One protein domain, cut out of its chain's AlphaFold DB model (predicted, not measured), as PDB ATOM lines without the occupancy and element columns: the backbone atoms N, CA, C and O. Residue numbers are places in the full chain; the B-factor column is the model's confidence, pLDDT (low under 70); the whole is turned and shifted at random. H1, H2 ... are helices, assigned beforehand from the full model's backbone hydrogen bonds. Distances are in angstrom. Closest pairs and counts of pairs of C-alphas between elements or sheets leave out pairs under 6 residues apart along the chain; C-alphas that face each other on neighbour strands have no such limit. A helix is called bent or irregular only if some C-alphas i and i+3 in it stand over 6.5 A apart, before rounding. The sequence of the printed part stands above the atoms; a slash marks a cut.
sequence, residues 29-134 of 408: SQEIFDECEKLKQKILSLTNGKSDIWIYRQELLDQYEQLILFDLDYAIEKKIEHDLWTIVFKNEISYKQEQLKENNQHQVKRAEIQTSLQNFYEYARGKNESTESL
ATOM      1  N   SER A  29     331.361 326.208 310.328       91.25
ATOM      2  CA  SER A  29     332.724 325.942 309.853       91.25
ATOM      3  C   SER A  29     333.333 327.113 309.068       91.25
ATOM      4  O   SER A  29     334.507 327.441 309.243       91.25
ATOM      5  N   GLN A  30     332.540 327.760 308.208       94.62
ATOM      6  CA  GLN A  30     332.949 328.926 307.424       94.62
ATOM      7  C   GLN A  30     333.147 330.152 308.321       94.62
ATOM      8  O   GLN A  30     334.143 330.848 308.154       94.62
ATOM      9  N   GLU A  31     332.275 330.384 309.307       94.12
ATOM     10  CA  GLU A  31     332.437 331.499 310.254       94.12
ATOM     11  C   GLU A  31     333.730 331.357 311.074       94.12
ATOM     12  O   GLU A  31     334.541 332.285 311.123       94.12
ATOM     13  N   ILE A  32     333.981 330.166 311.635       93.19
ATOM     14  CA  ILE A  32     335.225 329.869 312.365       93.19
ATOM     15  C   ILE A  32     336.444 330.054 311.446       93.19
ATOM     16  O   ILE A  32     337.471 330.600 311.857       93.19
ATOM     17  N   PHE A  33     336.348 329.625 310.186       96.19
ATOM     18  CA  PHE A  33     337.436 329.781 309.223       96.19
ATOM     19  C   PHE A  33     337.713 331.245 308.867       96.19
ATOM     20  O   PHE A  33     338.875 331.642 308.781       96.19
ATOM     21  N   ASP A  34     336.679 332.068 308.724       96.31
ATOM     22  CA  ASP A  34     336.837 333.497 308.459       96.31
ATOM     23  C   ASP A  34     337.522 334.211 309.636       96.31
ATOM     24  O   ASP A  34     338.340 335.116 309.437       96.31
ATOM     25  N   GLU A  35     337.246 333.797 310.880       95.69
ATOM     26  CA  GLU A  35     338.000 334.255 312.054       95.69
ATOM     27  C   GLU A  35     339.470 333.817 312.009       95.69
ATOM     28  O   GLU A  35     340.365 334.626 312.286       95.69
ATOM     29  N   CYS A  36     339.735 332.571 311.606       95.62
ATOM     30  CA  CYS A  36     341.095 332.070 311.426       95.62
ATOM     31  C   CYS A  36     341.867 332.888 310.384       95.62
ATOM     32  O   CYS A  36     343.003 333.290 310.641       95.62
ATOM     33  N   GLU A  37     341.257 333.195 309.237       97.31
ATOM     34  CA  GLU A  37     341.882 334.019 308.198       97.31
ATOM     35  C   GLU A  37     342.187 335.433 308.708       97.31
ATOM     36  O   GLU A  37     343.295 335.934 308.507       97.31
ATOM     37  N   LYS A  38     341.282 336.063 309.471       96.38
ATOM     38  CA  LYS A  38     341.555 337.373 310.100       96.38
ATOM     39  C   LYS A  38     342.771 337.317 311.029       96.38
ATOM     40  O   LYS A  38     343.646 338.185 310.956       96.38
ATOM     41  N   LEU A  39     342.853 336.301 311.891       96.00
ATOM     42  CA  LEU A  39     343.985 336.106 312.806       96.00
ATOM     43  C   LEU A  39     345.286 335.826 312.051       96.00
ATOM     44  O   LEU A  39     346.330 336.398 312.371       96.00
ATOM     45  N   LYS A  40     345.220 334.998 311.009       95.19
ATOM     46  CA  LYS A  40     346.336 334.693 310.114       95.19
ATOM     47  C   LYS A  40     346.886 335.949 309.447       95.19
ATOM     48  O   LYS A  40     348.089 336.194 309.537       95.19
ATOM     49  N   GLN A  41     346.031 336.780 308.849       96.12
ATOM     50  CA  GLN A  41     346.462 338.048 308.250       96.12
ATOM     51  C   GLN A  41     347.102 338.969 309.294       96.12
ATOM     52  O   GLN A  41     348.137 339.587 309.039       96.12
ATOM     53  N   LYS A  42     346.553 339.000 310.512       94.75
ATOM     54  CA  LYS A  42     347.118 339.777 311.619       94.75
ATOM     55  C   LYS A  42     348.523 339.303 311.997       94.75
ATOM     56  O   LYS A  42     349.416 340.136 312.124       94.75
ATOM     57  N   ILE A  43     348.749 337.992 312.102       93.75
ATOM     58  CA  ILE A  43     350.076 337.412 312.366       93.75
ATOM     59  C   ILE A  43     351.062 337.774 311.252       93.75
ATOM     60  O   ILE A  43     352.175 338.194 311.552       93.75
ATOM     61  N   LEU A  44     350.655 337.644 309.986       91.50
ATOM     62  CA  LEU A  44     351.514 337.935 308.835       91.50
ATOM     63  C   LEU A  44     351.838 339.431 308.695       91.50
ATOM     64  O   LEU A  44     352.913 339.779 308.215       91.50
ATOM     65  N   SER A  45     350.942 340.315 309.141       91.75
ATOM     66  CA  SER A  45     351.163 341.768 309.130       91.75
ATOM     67  C   SER A  45     352.136 342.257 310.212       91.75
ATOM     68  O   SER A  45     352.665 343.366 310.125       91.75
ATOM     69  N   LEU A  46     352.367 341.456 311.255       89.56
ATOM     70  CA  LEU A  46     353.229 341.826 312.370       89.56
ATOM     71  C   LEU A  46     354.682 341.439 312.083       89.56
ATOM     72  O   LEU A  46     354.994 340.332 311.661       89.56
ATOM     73  N   THR A  47     355.604 342.349 312.387       81.69
ATOM     74  CA  THR A  47     357.046 342.088 312.313       81.69
ATOM     75  C   THR A  47     357.467 341.068 313.371       81.69
ATOM     76  O   THR A  47     357.169 341.269 314.555       81.69
ATOM     77  N   ASN A  48     358.201 340.028 312.965       73.31
ATOM     78  CA  ASN A  48     358.710 338.982 313.856       73.31
ATOM     79  C   ASN A  48     359.382 339.563 315.119       73.31
ATOM     80  O   ASN A  48     360.102 340.557 315.051       73.31
ATOM     81  N   GLY A  49     359.123 338.948 316.279       67.12
ATOM     82  CA  GLY A  49     359.717 339.340 317.567       67.12
ATOM     83  C   GLY A  49     358.821 340.149 318.508       67.12
ATOM     84  O   GLY A  49     359.174 340.315 319.674       67.12
ATOM     85  N   LYS A  50     357.644 340.605 318.061       78.75
ATOM     86  CA  LYS A  50     356.649 341.214 318.958       78.75
ATOM     87  C   LYS A  50     355.975 340.145 319.822       78.75
ATOM     88  O   LYS A  50     355.536 339.120 319.302       78.75
ATOM     89  N   SER A  51     355.838 340.407 321.124       77.31
ATOM     90  CA  SER A  51     355.147 339.521 322.080       77.31
ATOM     91  C   SER A  51     353.726 339.168 321.644       77.31
ATOM     92  O   SER A  51     353.260 338.056 321.875       77.31
ATOM     93  N   ASP A  52     353.061 340.093 320.957       84.25
ATOM     94  CA  ASP A  52     351.662 339.955 320.556       84.25
ATOM     95  C   ASP A  52     351.471 338.884 319.475       84.25
ATOM     96  O   ASP A  52     350.420 338.250 319.421       84.25
ATOM     97  N   ILE A  53     352.502 338.611 318.661       90.06
ATOM     98  CA  ILE A  53     352.466 337.545 317.645       90.06
ATOM     99  C   ILE A  53     352.216 336.194 318.303       90.06
ATOM    100  O   ILE A  53     351.473 335.373 317.767       90.06
ATOM    101  N   TRP A  54     352.818 335.962 319.472       86.25
ATOM    102  CA  TRP A  54     352.613 334.718 320.200       86.25
ATOM    103  C   TRP A  54     351.157 334.552 320.626       86.25
ATOM    104  O   TRP A  54     350.591 333.479 320.445       86.25
ATOM    105  N   ILE A  55     350.536 335.624 321.123       90.12
ATOM    106  CA  ILE A  55     349.137 335.618 321.561       90.12
ATOM    107  C   ILE A  55     348.219 335.294 320.380       90.12
ATOM    108  O   ILE A  55     347.406 334.379 320.480       90.12
ATOM    109  N   TYR A  56     348.405 335.961 319.236       92.88
ATOM    110  CA  TYR A  56     347.597 335.679 318.046       92.88
ATOM    111  C   TYR A  56     347.828 334.272 317.495       92.88
ATOM    112  O   TYR A  56     346.886 333.644 317.030       92.88
ATOM    113  N   ARG A  57     349.055 333.740 317.571       89.69
ATOM    114  CA  ARG A  57     349.325 332.346 317.190       89.69
ATOM    115  C   ARG A  57     348.620 331.348 318.095       89.69
ATOM    116  O   ARG A  57     348.145 330.341 317.590       89.69
ATOM    117  N   GLN A  58     348.571 331.605 319.402       89.00
ATOM    118  CA  GLN A  58     347.824 330.761 320.336       89.00
ATOM    119  C   GLN A  58     346.330 330.778 320.010       89.00
ATOM    120  O   GLN A  58     345.731 329.720 319.872       89.00
ATOM    121  N   GLU A  59     345.768 331.967 319.795       92.88
ATOM    122  CA  GLU A  59     344.358 332.137 319.434       92.88
ATOM    123  C   GLU A  59     344.023 331.463 318.094       92.88
ATOM    124  O   GLU A  59     343.033 330.744 317.998       92.88
ATOM    125  N   LEU A  60     344.892 331.605 317.086       91.50
ATOM    126  CA  LEU A  60     344.746 330.920 315.799       91.50
ATOM    127  C   LEU A  60     344.795 329.396 315.958       91.50
ATOM    128  O   LEU A  60     344.024 328.687 315.319       91.50
ATOM    129  N   LEU A  61     345.688 328.886 316.809       87.31
ATOM    130  CA  LEU A  61     345.788 327.454 317.071       87.31
ATOM    131  C   LEU A  61     344.491 326.931 317.699       87.31
ATOM    132  O   LEU A  61     343.977 325.910 317.257       87.31
ATOM    133  N   ASP A  62     343.950 327.635 318.691       85.06
ATOM    134  CA  ASP A  62     342.721 327.225 319.375       85.06
ATOM    135  C   ASP A  62     341.493 327.273 318.445       85.06
ATOM    136  O   ASP A  62     340.589 326.446 318.575       85.06
ATOM    137  N   GLN A  63     341.459 328.203 317.485       90.56
ATOM    138  CA  GLN A  63     340.401 328.276 316.469       90.56
ATOM    139  C   GLN A  63     340.536 327.179 315.404       90.56
ATOM    140  O   GLN A  63     339.558 326.504 315.084       90.56
ATOM    141  N   TYR A  64     341.750 326.912 314.915       88.12
ATOM    142  CA  TYR A  64     341.996 325.782 314.016       88.12
ATOM    143  C   TYR A  64     341.702 324.437 314.679       88.12
ATOM    144  O   TYR A  64     341.130 323.557 314.041       88.12
ATOM    145  N   GLU A  65     342.034 324.277 315.959       83.56
ATOM    146  CA  GLU A  65     341.661 323.093 316.728       83.56
ATOM    147  C   GLU A  65     340.137 322.947 316.801       83.56
ATOM    148  O   GLU A  65     339.613 321.871 316.519       83.56
ATOM    149  N   GLN A  66     339.406 324.024 317.107       83.25
ATOM    150  CA  GLN A  66     337.942 324.001 317.098       83.25
ATOM    151  C   GLN A  66     337.378 323.603 315.734       83.25
ATOM    152  O   GLN A  66     336.509 322.735 315.685       83.25
ATOM    153  N   LEU A  67     337.911 324.158 314.645       84.25
ATOM    154  CA  LEU A  67     337.458 323.856 313.290       84.25
ATOM    155  C   LEU A  67     337.722 322.397 312.902       84.25
ATOM    156  O   LEU A  67     336.811 321.715 312.449       84.25
ATOM    157  N   ILE A  68     338.919 321.872 313.179       81.62
ATOM    158  CA  ILE A  68     339.275 320.460 312.935       81.62
ATOM    159  C   ILE A  68     338.378 319.498 313.735       81.62
ATOM    160  O   ILE A  68     338.100 318.374 313.300       81.62
ATOM    161  N   LEU A  69     337.964 319.907 314.938       77.62
ATOM    162  CA  LEU A  69     337.083 319.118 315.799       77.62
ATOM    163  C   LEU A  69     335.613 319.209 315.392       77.62
ATOM    164  O   LEU A  69     334.881 318.248 315.635       77.62
ATOM    165  N   PHE A  70     335.198 320.337 314.824       80.75
ATOM    166  CA  PHE A  70     333.836 320.580 314.371       80.75
ATOM    167  C   PHE A  70     333.578 319.935 313.004       80.75
ATOM    168  O   PHE A  70     332.636 319.159 312.871       80.75
ATOM    169  N   ASP A  71     334.456 320.188 312.032       83.12
ATOM    170  CA  ASP A  71     334.291 319.808 310.629       83.12
ATOM    171  C   ASP A  71     335.659 319.519 309.987       83.12
ATOM    172  O   ASP A  71     336.384 320.406 309.525       83.12
ATOM    173  N   LEU A  72     336.055 318.244 310.033       80.12
ATOM    174  CA  LEU A  72     337.377 317.817 309.580       80.12
ATOM    175  C   LEU A  72     337.536 317.963 308.063       80.12
ATOM    176  O   LEU A  72     338.621 318.316 307.607       80.12
ATOM    177  N   ASP A  73     336.498 317.662 307.295       78.25
ATOM    178  CA  ASP A  73     336.571 317.637 305.835       78.25
ATOM    179  C   ASP A  73     336.729 319.039 305.289       78.25
ATOM    180  O   ASP A  73     337.628 319.292 304.483       78.25
ATOM    181  N   TYR A  74     335.957 319.972 305.839       88.56
ATOM    182  CA  TYR A  74     336.131 321.381 305.558       88.56
ATOM    183  C   TYR A  74     337.529 321.875 305.972       88.56
ATOM    184  O   TYR A  74     338.192 322.582 305.209       88.56
ATOM    185  N   ALA A  75     338.043 321.455 307.135       82.31
ATOM    186  CA  ALA A  75     339.395 321.810 307.574       82.31
ATOM    187  C   ALA A  75     340.498 321.293 306.626       82.31
ATOM    188  O   ALA A  75     341.452 322.022 306.336       82.31
ATOM    189  N   ILE A  76     340.360 320.062 306.119       76.38
ATOM    190  CA  ILE A  76     341.272 319.467 305.130       76.38
ATOM    191  C   ILE A  76     341.140 320.178 303.778       76.38
ATOM    192  O   ILE A  76     342.149 320.478 303.139       76.38
ATOM    193  N   GLU A  77     339.920 320.488 303.331       90.69
ATOM    194  CA  GLU A  77     339.674 321.207 302.075       90.69
ATOM    195  C   GLU A  77     340.355 322.582 302.084       90.69
ATOM    196  O   GLU A  77     341.019 322.969 301.116       90.69
ATOM    197  N   LYS A  78     340.259 323.296 303.211       94.12
ATOM    198  CA  LYS A  78     340.922 324.588 303.421       94.12
ATOM    199  C   LYS A  78     342.415 324.482 303.740       94.12
ATOM    200  O   LYS A  78     343.068 325.515 303.872       94.12
ATOM    201  N   LYS A  79     342.978 323.270 303.800       91.31
ATOM    202  CA  LYS A  79     344.402 322.999 304.066       91.31
ATOM    203  C   LYS A  79     344.890 323.589 305.389       91.31
ATOM    204  O   LYS A  79     346.003 324.119 305.484       91.31
ATOM    205  N   ILE A  80     344.059 323.517 306.424       86.44
ATOM    206  CA  ILE A  80     344.381 324.074 307.743       86.44
ATOM    207  C   ILE A  80     345.637 323.426 308.328       86.44
ATOM    208  O   ILE A  80     346.421 324.096 308.994       86.44
ATOM    209  N   GLU A  81     345.896 322.153 308.035       82.00
ATOM    210  CA  GLU A  81     347.109 321.452 308.449       82.00
ATOM    211  C   GLU A  81     348.383 322.117 307.914       82.00
ATOM    212  O   GLU A  81     349.386 322.228 308.629       82.00
ATOM    213  N   HIS A  82     348.340 322.610 306.673       83.00
ATOM    214  CA  HIS A  82     349.458 323.307 306.056       83.00
ATOM    215  C   HIS A  82     349.696 324.666 306.724       83.00
ATOM    216  O   HIS A  82     350.845 325.032 306.999       83.00
ATOM    217  N   ASP A  83     348.627 325.407 307.004       84.50
ATOM    218  CA  ASP A  83     348.704 326.721 307.638       84.50
ATOM    219  C   ASP A  83     349.119 326.634 309.102       84.50
ATOM    220  O   ASP A  83     349.962 327.407 309.556       84.50
ATOM    221  N   LEU A  84     348.604 325.648 309.828       82.94
ATOM    222  CA  LEU A  84     349.006 325.346 311.192       82.94
ATOM    223  C   LEU A  84     350.507 325.033 311.235       82.94
ATOM    224  O   LEU A  84     351.246 325.671 311.984       82.94
ATOM    225  N   TRP A  85     351.002 324.155 310.358       85.56
ATOM    226  CA  TRP A  85     352.439 323.892 310.268       85.56
ATOM    227  C   TRP A  85     353.244 325.143 309.908       85.56
ATOM    228  O   TRP A  85     354.233 325.453 310.571       85.56
ATOM    229  N   THR A  86     352.840 325.876 308.873       86.88
ATOM    230  CA  THR A  86     353.653 326.963 308.320       86.88
ATOM    231  C   THR A  86     353.634 328.204 309.214       86.88
ATOM    232  O   THR A  86     354.684 328.723 309.592       86.88
ATOM    233  N   ILE A  87     352.443 328.673 309.579       88.69
ATOM    234  CA  ILE A  87     352.215 329.985 310.195       88.69
ATOM    235  C   ILE A  87     352.428 329.929 311.706       88.69
ATOM    236  O   ILE A  87     353.035 330.843 312.282       88.69
ATOM    237  N   VAL A  88     351.960 328.853 312.347       85.19
ATOM    238  CA  VAL A  88     352.047 328.698 313.803       85.19
ATOM    239  C   VAL A  88     353.419 328.163 314.210       85.19
ATOM    240  O   VAL A  88     354.027 328.715 315.129       85.19
ATOM    241  N   PHE A  89     353.943 327.146 313.515       84.81
ATOM    242  CA  PHE A  89     355.174 326.462 313.930       84.81
ATOM    243  C   PHE A  89     356.415 326.865 313.135       84.81
ATOM    244  O   PHE A  89     357.352 327.432 313.699       84.81
ATOM    245  N   LYS A  90     356.443 326.575 311.832       84.12
ATOM    246  CA  LYS A  90     357.635 326.701 310.985       84.12
ATOM    247  C   LYS A  90     358.200 328.117 311.005       84.12
ATOM    248  O   LYS A  90     359.397 328.269 311.216       84.12
ATOM    249  N   ASN A  91     357.357 329.139 310.853       89.69
ATOM    250  CA  ASN A  91     357.803 330.533 310.851       89.69
ATOM    251  C   ASN A  91     358.485 330.935 312.168       89.69
ATOM    252  O   ASN A  91     359.509 331.612 312.137       89.69
ATOM    253  N   GLU A  92     357.970 330.492 313.321       87.12
ATOM    254  CA  GLU A  92     358.600 330.784 314.615       87.12
ATOM    255  C   GLU A  92     359.912 330.027 314.797       87.12
ATOM    256  O   GLU A  92     360.899 330.595 315.263       87.12
ATOM    257  N   ILE A  93     359.942 328.755 314.393       87.38
ATOM    258  CA  ILE A  93     361.156 327.937 314.433       87.38
ATOM    259  C   ILE A  93     362.236 328.582 313.570       87.38
ATOM    260  O   ILE A  93     363.346 328.794 314.050       87.38
ATOM    261  N   SER A  94     361.914 328.930 312.322       90.19
ATOM    262  CA  SER A  94     362.847 329.585 311.405       90.19
ATOM    263  C   SER A  94     363.332 330.921 311.960       90.19
ATOM    264  O   SER A  94     364.537 331.146 311.978       90.19
ATOM    265  N   TYR A  95     362.437 331.748 312.506       90.19
ATOM    266  CA  TYR A  95     362.801 333.025 313.117       90.19
ATOM    267  C   TYR A  95     363.759 332.862 314.309       90.19
ATOM    268  O   TYR A  95     364.784 333.539 314.393       90.19
ATOM    269  N   LYS A  96     363.476 331.936 315.232       87.88
ATOM    270  CA  LYS A  96     364.365 331.666 316.374       87.88
ATOM    271  C   LYS A  96     365.694 331.040 315.938       87.88
ATOM    272  O   LYS A  96     366.734 331.346 316.517       87.88
ATOM    273  N   GLN A  97     365.683 330.171 314.927       90.00
ATOM    274  CA  GLN A  97     366.901 329.584 314.361       90.00
ATOM    275  C   GLN A  97     367.771 330.632 313.661       90.00
ATOM    276  O   GLN A  97     368.993 330.555 313.749       90.00
ATOM    277  N   GLU A  98     367.164 331.602 312.980       91.62
ATOM    278  CA  GLU A  98     367.869 332.718 312.354       91.62
ATOM    279  C   GLU A  98     368.529 333.608 313.407       91.62
ATOM    280  O   GLU A  98     369.737 333.824 313.336       91.62
ATOM    281  N   GLN A  99     367.803 333.971 314.471       88.31
ATOM    282  CA  GLN A  99     368.389 334.680 315.614       88.31
ATOM    283  C   GLN A  99     369.562 333.917 316.250       88.31
ATOM    284  O   GLN A  99     370.528 334.525 316.699       88.31
ATOM    285  N   LEU A 100     369.527 332.581 316.264       88.38
ATOM    286  CA  LEU A 100     370.641 331.769 316.763       88.38
ATOM    287  C   LEU A 100     371.864 331.791 315.824       88.38
ATOM    288  O   LEU A 100     372.996 331.593 316.276       88.38
ATOM    289  N   LYS A 101     371.657 331.987 314.517       88.56
ATOM    290  CA  LYS A 101     372.726 332.070 313.506       88.56
ATOM    291  C   LYS A 101     373.375 333.449 313.438       88.56
ATOM    292  O   LYS A 101     374.489 333.550 312.931       88.56
ATOM    293  N   GLU A 102     372.726 334.491 313.950       86.69
ATOM    294  CA  GLU A 102     373.315 335.826 314.045       86.69
ATOM    295  C   GLU A 102     374.543 335.810 314.974       86.69
ATOM    296  O   GLU A 102     374.448 335.892 316.199       86.69
ATOM    297  N   ASN A 103     375.734 335.707 314.372       62.78
ATOM    298  CA  ASN A 103     377.029 335.555 315.055       62.78
ATOM    299  C   ASN A 103     377.416 336.729 315.978       62.78
ATOM    300  O   ASN A 103     378.365 336.608 316.747       62.78
ATOM    301  N   ASN A 104     376.684 337.843 315.930       70.94
ATOM    302  CA  ASN A 104     376.978 339.062 316.688       70.94
ATOM    303  C   ASN A 104     376.285 339.121 318.060       70.94
ATOM    304  O   ASN A 104     376.414 340.113 318.779       70.94
ATOM    305  N   GLN A 105     375.519 338.097 318.439       74.56
ATOM    306  CA  GLN A 105     374.804 338.101 319.710       74.56
ATOM    307  C   GLN A 105     375.694 337.656 320.880       74.56
ATOM    308  O   GLN A 105     376.418 336.663 320.801       74.56
ATOM    309  N   HIS A 106     375.593 338.360 322.013       81.81
ATOM    310  CA  HIS A 106     376.227 337.942 323.265       81.81
ATOM    311  C   HIS A 106     375.811 336.514 323.651       81.81
ATOM    312  O   HIS A 106     374.639 336.149 323.545       81.81
ATOM    313  N   GLN A 107     376.758 335.738 324.185       83.50
ATOM    314  CA  GLN A 107     376.576 334.328 324.560       83.50
ATOM    315  C   GLN A 107     375.340 334.079 325.449       83.50
ATOM    316  O   GLN A 107     374.662 333.068 325.288       83.50
ATOM    317  N   VAL A 108     375.007 335.030 326.332       82.25
ATOM    318  CA  VAL A 108     373.810 334.979 327.190       82.25
ATOM    319  C   VAL A 108     372.517 335.026 326.366       82.25
ATOM    320  O   VAL A 108     371.658 334.166 326.538       82.25
ATOM    321  N   LYS A 109     372.402 335.953 325.405       86.75
ATOM    322  CA  LYS A 109     371.221 336.067 324.526       86.75
ATOM    323  C   LYS A 109     371.031 334.813 323.676       86.75
ATOM    324  O   LYS A 109     369.918 334.322 323.520       86.75
ATOM    325  N   ARG A 110     372.136 334.243 323.186       87.31
ATOM    326  CA  ARG A 110     372.121 332.988 322.426       87.31
ATOM    327  C   ARG A 110     371.545 331.830 323.253       87.31
ATOM    328  O   ARG A 110     370.725 331.070 322.743       87.31
ATOM    329  N   ALA A 111     371.938 331.712 324.525       89.56
ATOM    330  CA  ALA A 111     371.414 330.692 325.436       89.56
ATOM    331  C   ALA A 111     369.919 330.899 325.756       89.56
ATOM    332  O   ALA A 111     369.160 329.928 325.823       89.56
ATOM    333  N   GLU A 112     369.473 332.149 325.900       90.75
ATOM    334  CA  GLU A 112     368.055 332.491 326.081       90.75
ATOM    335  C   GLU A 112     367.214 332.102 324.859       90.75
ATOM    336  O   GLU A 112     366.175 331.456 325.006       90.75
ATOM    337  N   ILE A 113     367.682 332.418 323.647       89.25
ATOM    338  CA  ILE A 113     367.013 332.040 322.394       89.25
ATOM    339  C   ILE A 113     366.964 330.521 322.243       89.25
ATOM    340  O   ILE A 113     365.917 329.974 321.897       89.25
ATOM    341  N   GLN A 114     368.059 329.825 322.553       90.38
ATOM    342  CA  GLN A 114     368.107 328.366 322.521       90.38
ATOM    343  C   GLN A 114     367.108 327.742 323.506       90.38
ATOM    344  O   GLN A 114     366.378 326.825 323.138       90.38
ATOM    345  N   THR A 115     367.018 328.272 324.728       93.06
ATOM    346  CA  THR A 115     366.036 327.822 325.728       93.06
ATOM    347  C   THR A 115     364.606 328.120 325.275       93.06
ATOM    348  O   THR A 115     363.727 327.272 325.387       93.06
ATOM    349  N   SER A 116     364.363 329.304 324.703       89.75
ATOM    350  CA  SER A 116     363.060 329.684 324.147       89.75
ATOM    351  C   SER A 116     362.636 328.768 322.997       89.75
ATOM    352  O   SER A 116     361.473 328.376 322.926       89.75
ATOM    353  N   LEU A 117     363.569 328.394 322.119       87.75
ATOM    354  CA  LEU A 117     363.325 327.449 321.034       87.75
ATOM    355  C   LEU A 117     363.038 326.039 321.568       87.75
ATOM    356  O   LEU A 117     362.096 325.406 321.101       87.75
ATOM    357  N   GLN A 118     363.785 325.572 322.573       88.50
ATOM    358  CA  GLN A 118     363.512 324.279 323.205       88.50
ATOM    359  C   GLN A 118     362.120 324.255 323.844       88.50
ATOM    360  O   GLN A 118     361.346 323.342 323.581       88.50
ATOM    361  N   ASN A 119     361.765 325.289 324.610       87.75
ATOM    362  CA  ASN A 119     360.431 325.416 325.198       87.75
ATOM    363  C   ASN A 119     359.335 325.438 324.125       87.75
ATOM    364  O   ASN A 119     358.256 324.895 324.342       87.75
ATOM    365  N   PHE A 120     359.605 326.045 322.965       83.75
ATOM    366  CA  PHE A 120     358.669 326.040 321.846       83.75
ATOM    367  C   PHE A 120     358.476 324.636 321.255       83.75
ATOM    368  O   PHE A 120     357.342 324.254 320.972       83.75
ATOM    369  N   TYR A 121     359.545 323.844 321.119       82.81
ATOM    370  CA  TYR A 121     359.428 322.445 320.700       82.81
ATOM    371  C   TYR A 121     358.661 321.596 321.713       82.81
ATOM    372  O   TYR A 121     357.789 320.833 321.307       82.81
ATOM    373  N   GLU A 122     358.933 321.754 323.010       82.00
ATOM    374  CA  GLU A 122     358.183 321.041 324.052       82.00
ATOM    375  C   GLU A 122     356.709 321.455 324.063       82.00
ATOM    376  O   GLU A 122     355.837 320.605 324.181       82.00
ATOM    377  N   TYR A 123     356.400 322.737 323.856       77.44
ATOM    378  CA  TYR A 123     355.021 323.201 323.703       77.44
ATOM    379  C   TYR A 123     354.337 322.566 322.479       77.44
ATOM    380  O   TYR A 123     353.228 322.042 322.586       77.44
ATOM    381  N   ALA A 124     355.007 322.572 321.319       72.00
ATOM    382  CA  ALA A 124     354.489 321.971 320.092       72.00
ATOM    383  C   ALA A 124     354.281 320.454 320.234       72.00
ATOM    384  O   ALA A 124     353.350 319.897 319.656       72.00
ATOM    385  N   ARG A 125     355.130 319.792 321.027       68.69
ATOM    386  CA  ARG A 125     355.030 318.370 321.351       68.69
ATOM    387  C   ARG A 125     353.898 318.084 322.340       68.69
ATOM    388  O   ARG A 125     353.045 317.254 322.047       68.69
ATOM    389  N   GLY A 126     353.853 318.803 323.460       59.50
ATOM    390  CA  GLY A 126     352.888 318.611 324.544       59.50
ATOM    391  C   GLY A 126     351.446 318.936 324.155       59.50
ATOM    392  O   GLY A 126     350.517 318.320 324.674       59.50
ATOM    393  N   LYS A 127     351.210 319.827 323.180       56.41
ATOM    394  CA  LYS A 127     349.844 320.038 322.666       56.41
ATOM    395  C   LYS A 127     349.283 318.778 321.986       56.41
ATOM    396  O   LYS A 127     348.089 318.509 322.113       56.41
ATOM    397  N   ASN A 128     350.136 317.933 321.401       51.84
ATOM    398  CA  ASN A 128     349.729 316.627 320.870       51.84
ATOM    399  C   ASN A 128     349.506 315.576 321.977       51.84
ATOM    400  O   ASN A 128     348.701 314.666 321.792       51.84
ATOM    401  N   GLU A 129     350.130 315.715 323.152       46.16
ATOM    402  CA  GLU A 129     349.964 314.770 324.273       46.16
ATOM    403  C   GLU A 129     348.546 314.789 324.870       46.16
ATOM    404  O   GLU A 129     348.092 313.793 325.426       46.16
ATOM    405  N   SER A 130     347.785 315.875 324.696       52.03
ATOM    406  CA  SER A 130     346.359 315.902 325.060       52.03
ATOM    407  C   SER A 130     345.527 314.893 324.247       52.03
ATOM    408  O   SER A 130     344.631 314.247 324.791       52.03
ATOM    409  N   THR A 131     345.884 314.664 322.978       51.03
ATOM    410  CA  THR A 131     345.301 313.596 322.145       51.03
ATOM    411  C   THR A 131     345.871 312.220 322.484       51.03
ATOM    412  O   THR A 131     345.153 311.220 322.416       51.03
ATOM    413  N   GLU A 132     347.126 312.153 322.945       52.88
ATOM    414  CA  GLU A 132     347.693 310.915 323.482       52.88
ATOM    415  C   GLU A 132     347.012 310.505 324.792       52.88
ATOM    416  O   GLU A 132     346.801 309.319 325.001       52.88
ATOM    417  N   SER A 133     346.576 311.439 325.642       64.81
ATOM    418  CA  SER A 133     345.825 311.124 326.867       64.81
ATOM    419  C   SER A 133     344.539 310.351 326.566       64.81
ATOM    420  O   SER A 133     344.235 309.378 327.256       64.81
ATOM    421  N   LEU A 134     343.827 310.730 325.502       65.31
ATOM    422  CA  LEU A 134     342.616 310.042 325.059       65.31
ATOM    423  C   LEU A 134     342.951 308.685 324.427       65.31
ATOM    424  O   LEU A 134     342.298 307.687 324.729       65.31
TER     425      LEU A 134
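What this domain is: This is residues 29 to 134 of the 408 residues of the protein "Hypothetical protein" of Rotaria sp. Silwood2 (UniProt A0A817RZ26). Two helical hairpins are set staggered along one long axis: H5, the longest helix, folds back beside H4b and swings away from the rest as the open arm of a V, while H4a, the other arm of the bent helix H4, packs on the hairpin of H1 and H2. Short H3 sits at the turn between H2 and H4, and residues 125 to 134 of H5 stick out. The printed part has 106 residues and five named helices, in the order H1, H2, H3, H4, H5, with no named strand; the class is all helix. It is only just compact, close to loose, with a radius of gyration of the C-alphas of 15.4 A, and only just flat, spanning 47 by 35 by 19 A.

Where its parts are: Find C-alpha 107 at (376.576, 334.328, 324.560); from there H5, residues 107 to 134, runs 41.8 A to C-alpha 134 at (342.616, 310.042, 325.059), with a kink of 29 degrees near residue 128. By its hydrogen bonds H4, residues 80 to 101, was assigned as one helix, but it is bent: C-alphas 88 and 91 are 6.7 A apart. Its arms are H4a, residues 80 to 88, 10.8 A, and H4b, residues 91 to 101, 15.2 A. Go back to C-alpha 29 at (332.724, 325.942, 309.853), where H1, residues 29 to 45, begins its 24.3 A. H2, residues 51 to 70, measures 29.5 A, and H3, residues 72 to 77, 8.5 A.

How they stand to each other: Start at Arg 110, whose C-alpha is 6.0 A from that of Leu 100, the closest pair of H5 and H4b. These two form a hairpin, at a shallow tilt of 28 degrees, opposite ways, and H5 touches H4b with residues 110 to 117 alone. The lines of H4b and H4a stand at a shallow tilt of 32 degrees, only just short of steep. H2 touches H4a with residues 57 to 64 alone; the closest C-alphas of the two, those of Arg 57 and Val 88, are 5.7 A apart, and they run opposite ways at a shallow tilt of 11 degrees. H1 and H2 form the other hairpin, at a shallow tilt of 20 degrees, with the C-alphas of Ile 43 and Ile 53 closest at 5.8 A. H3 is close to H2 but not clearly touching it, the C-alphas of Ile 68 and Ala 75 being closest at 5.5 A. H5 is apart from H1, H2, H3 and H4a. In H1, H3, H4a and H4b every O i to N i+4 pair is within hydrogen-bond range; in H2 15 of 16 are, in H5 20 of 24.

The domain as a whole: The two C-alphas farthest apart, of Asp 73 and His 106, are 47.8 A apart. Residues 103 to 108 stand free, as do residues 125 to 134. The printed part has no cut, and the four links are tight. The mean pLDDT of the printed part is 83.9; look for values under 70 at residue 49, residue 103 and residues 125 to 134.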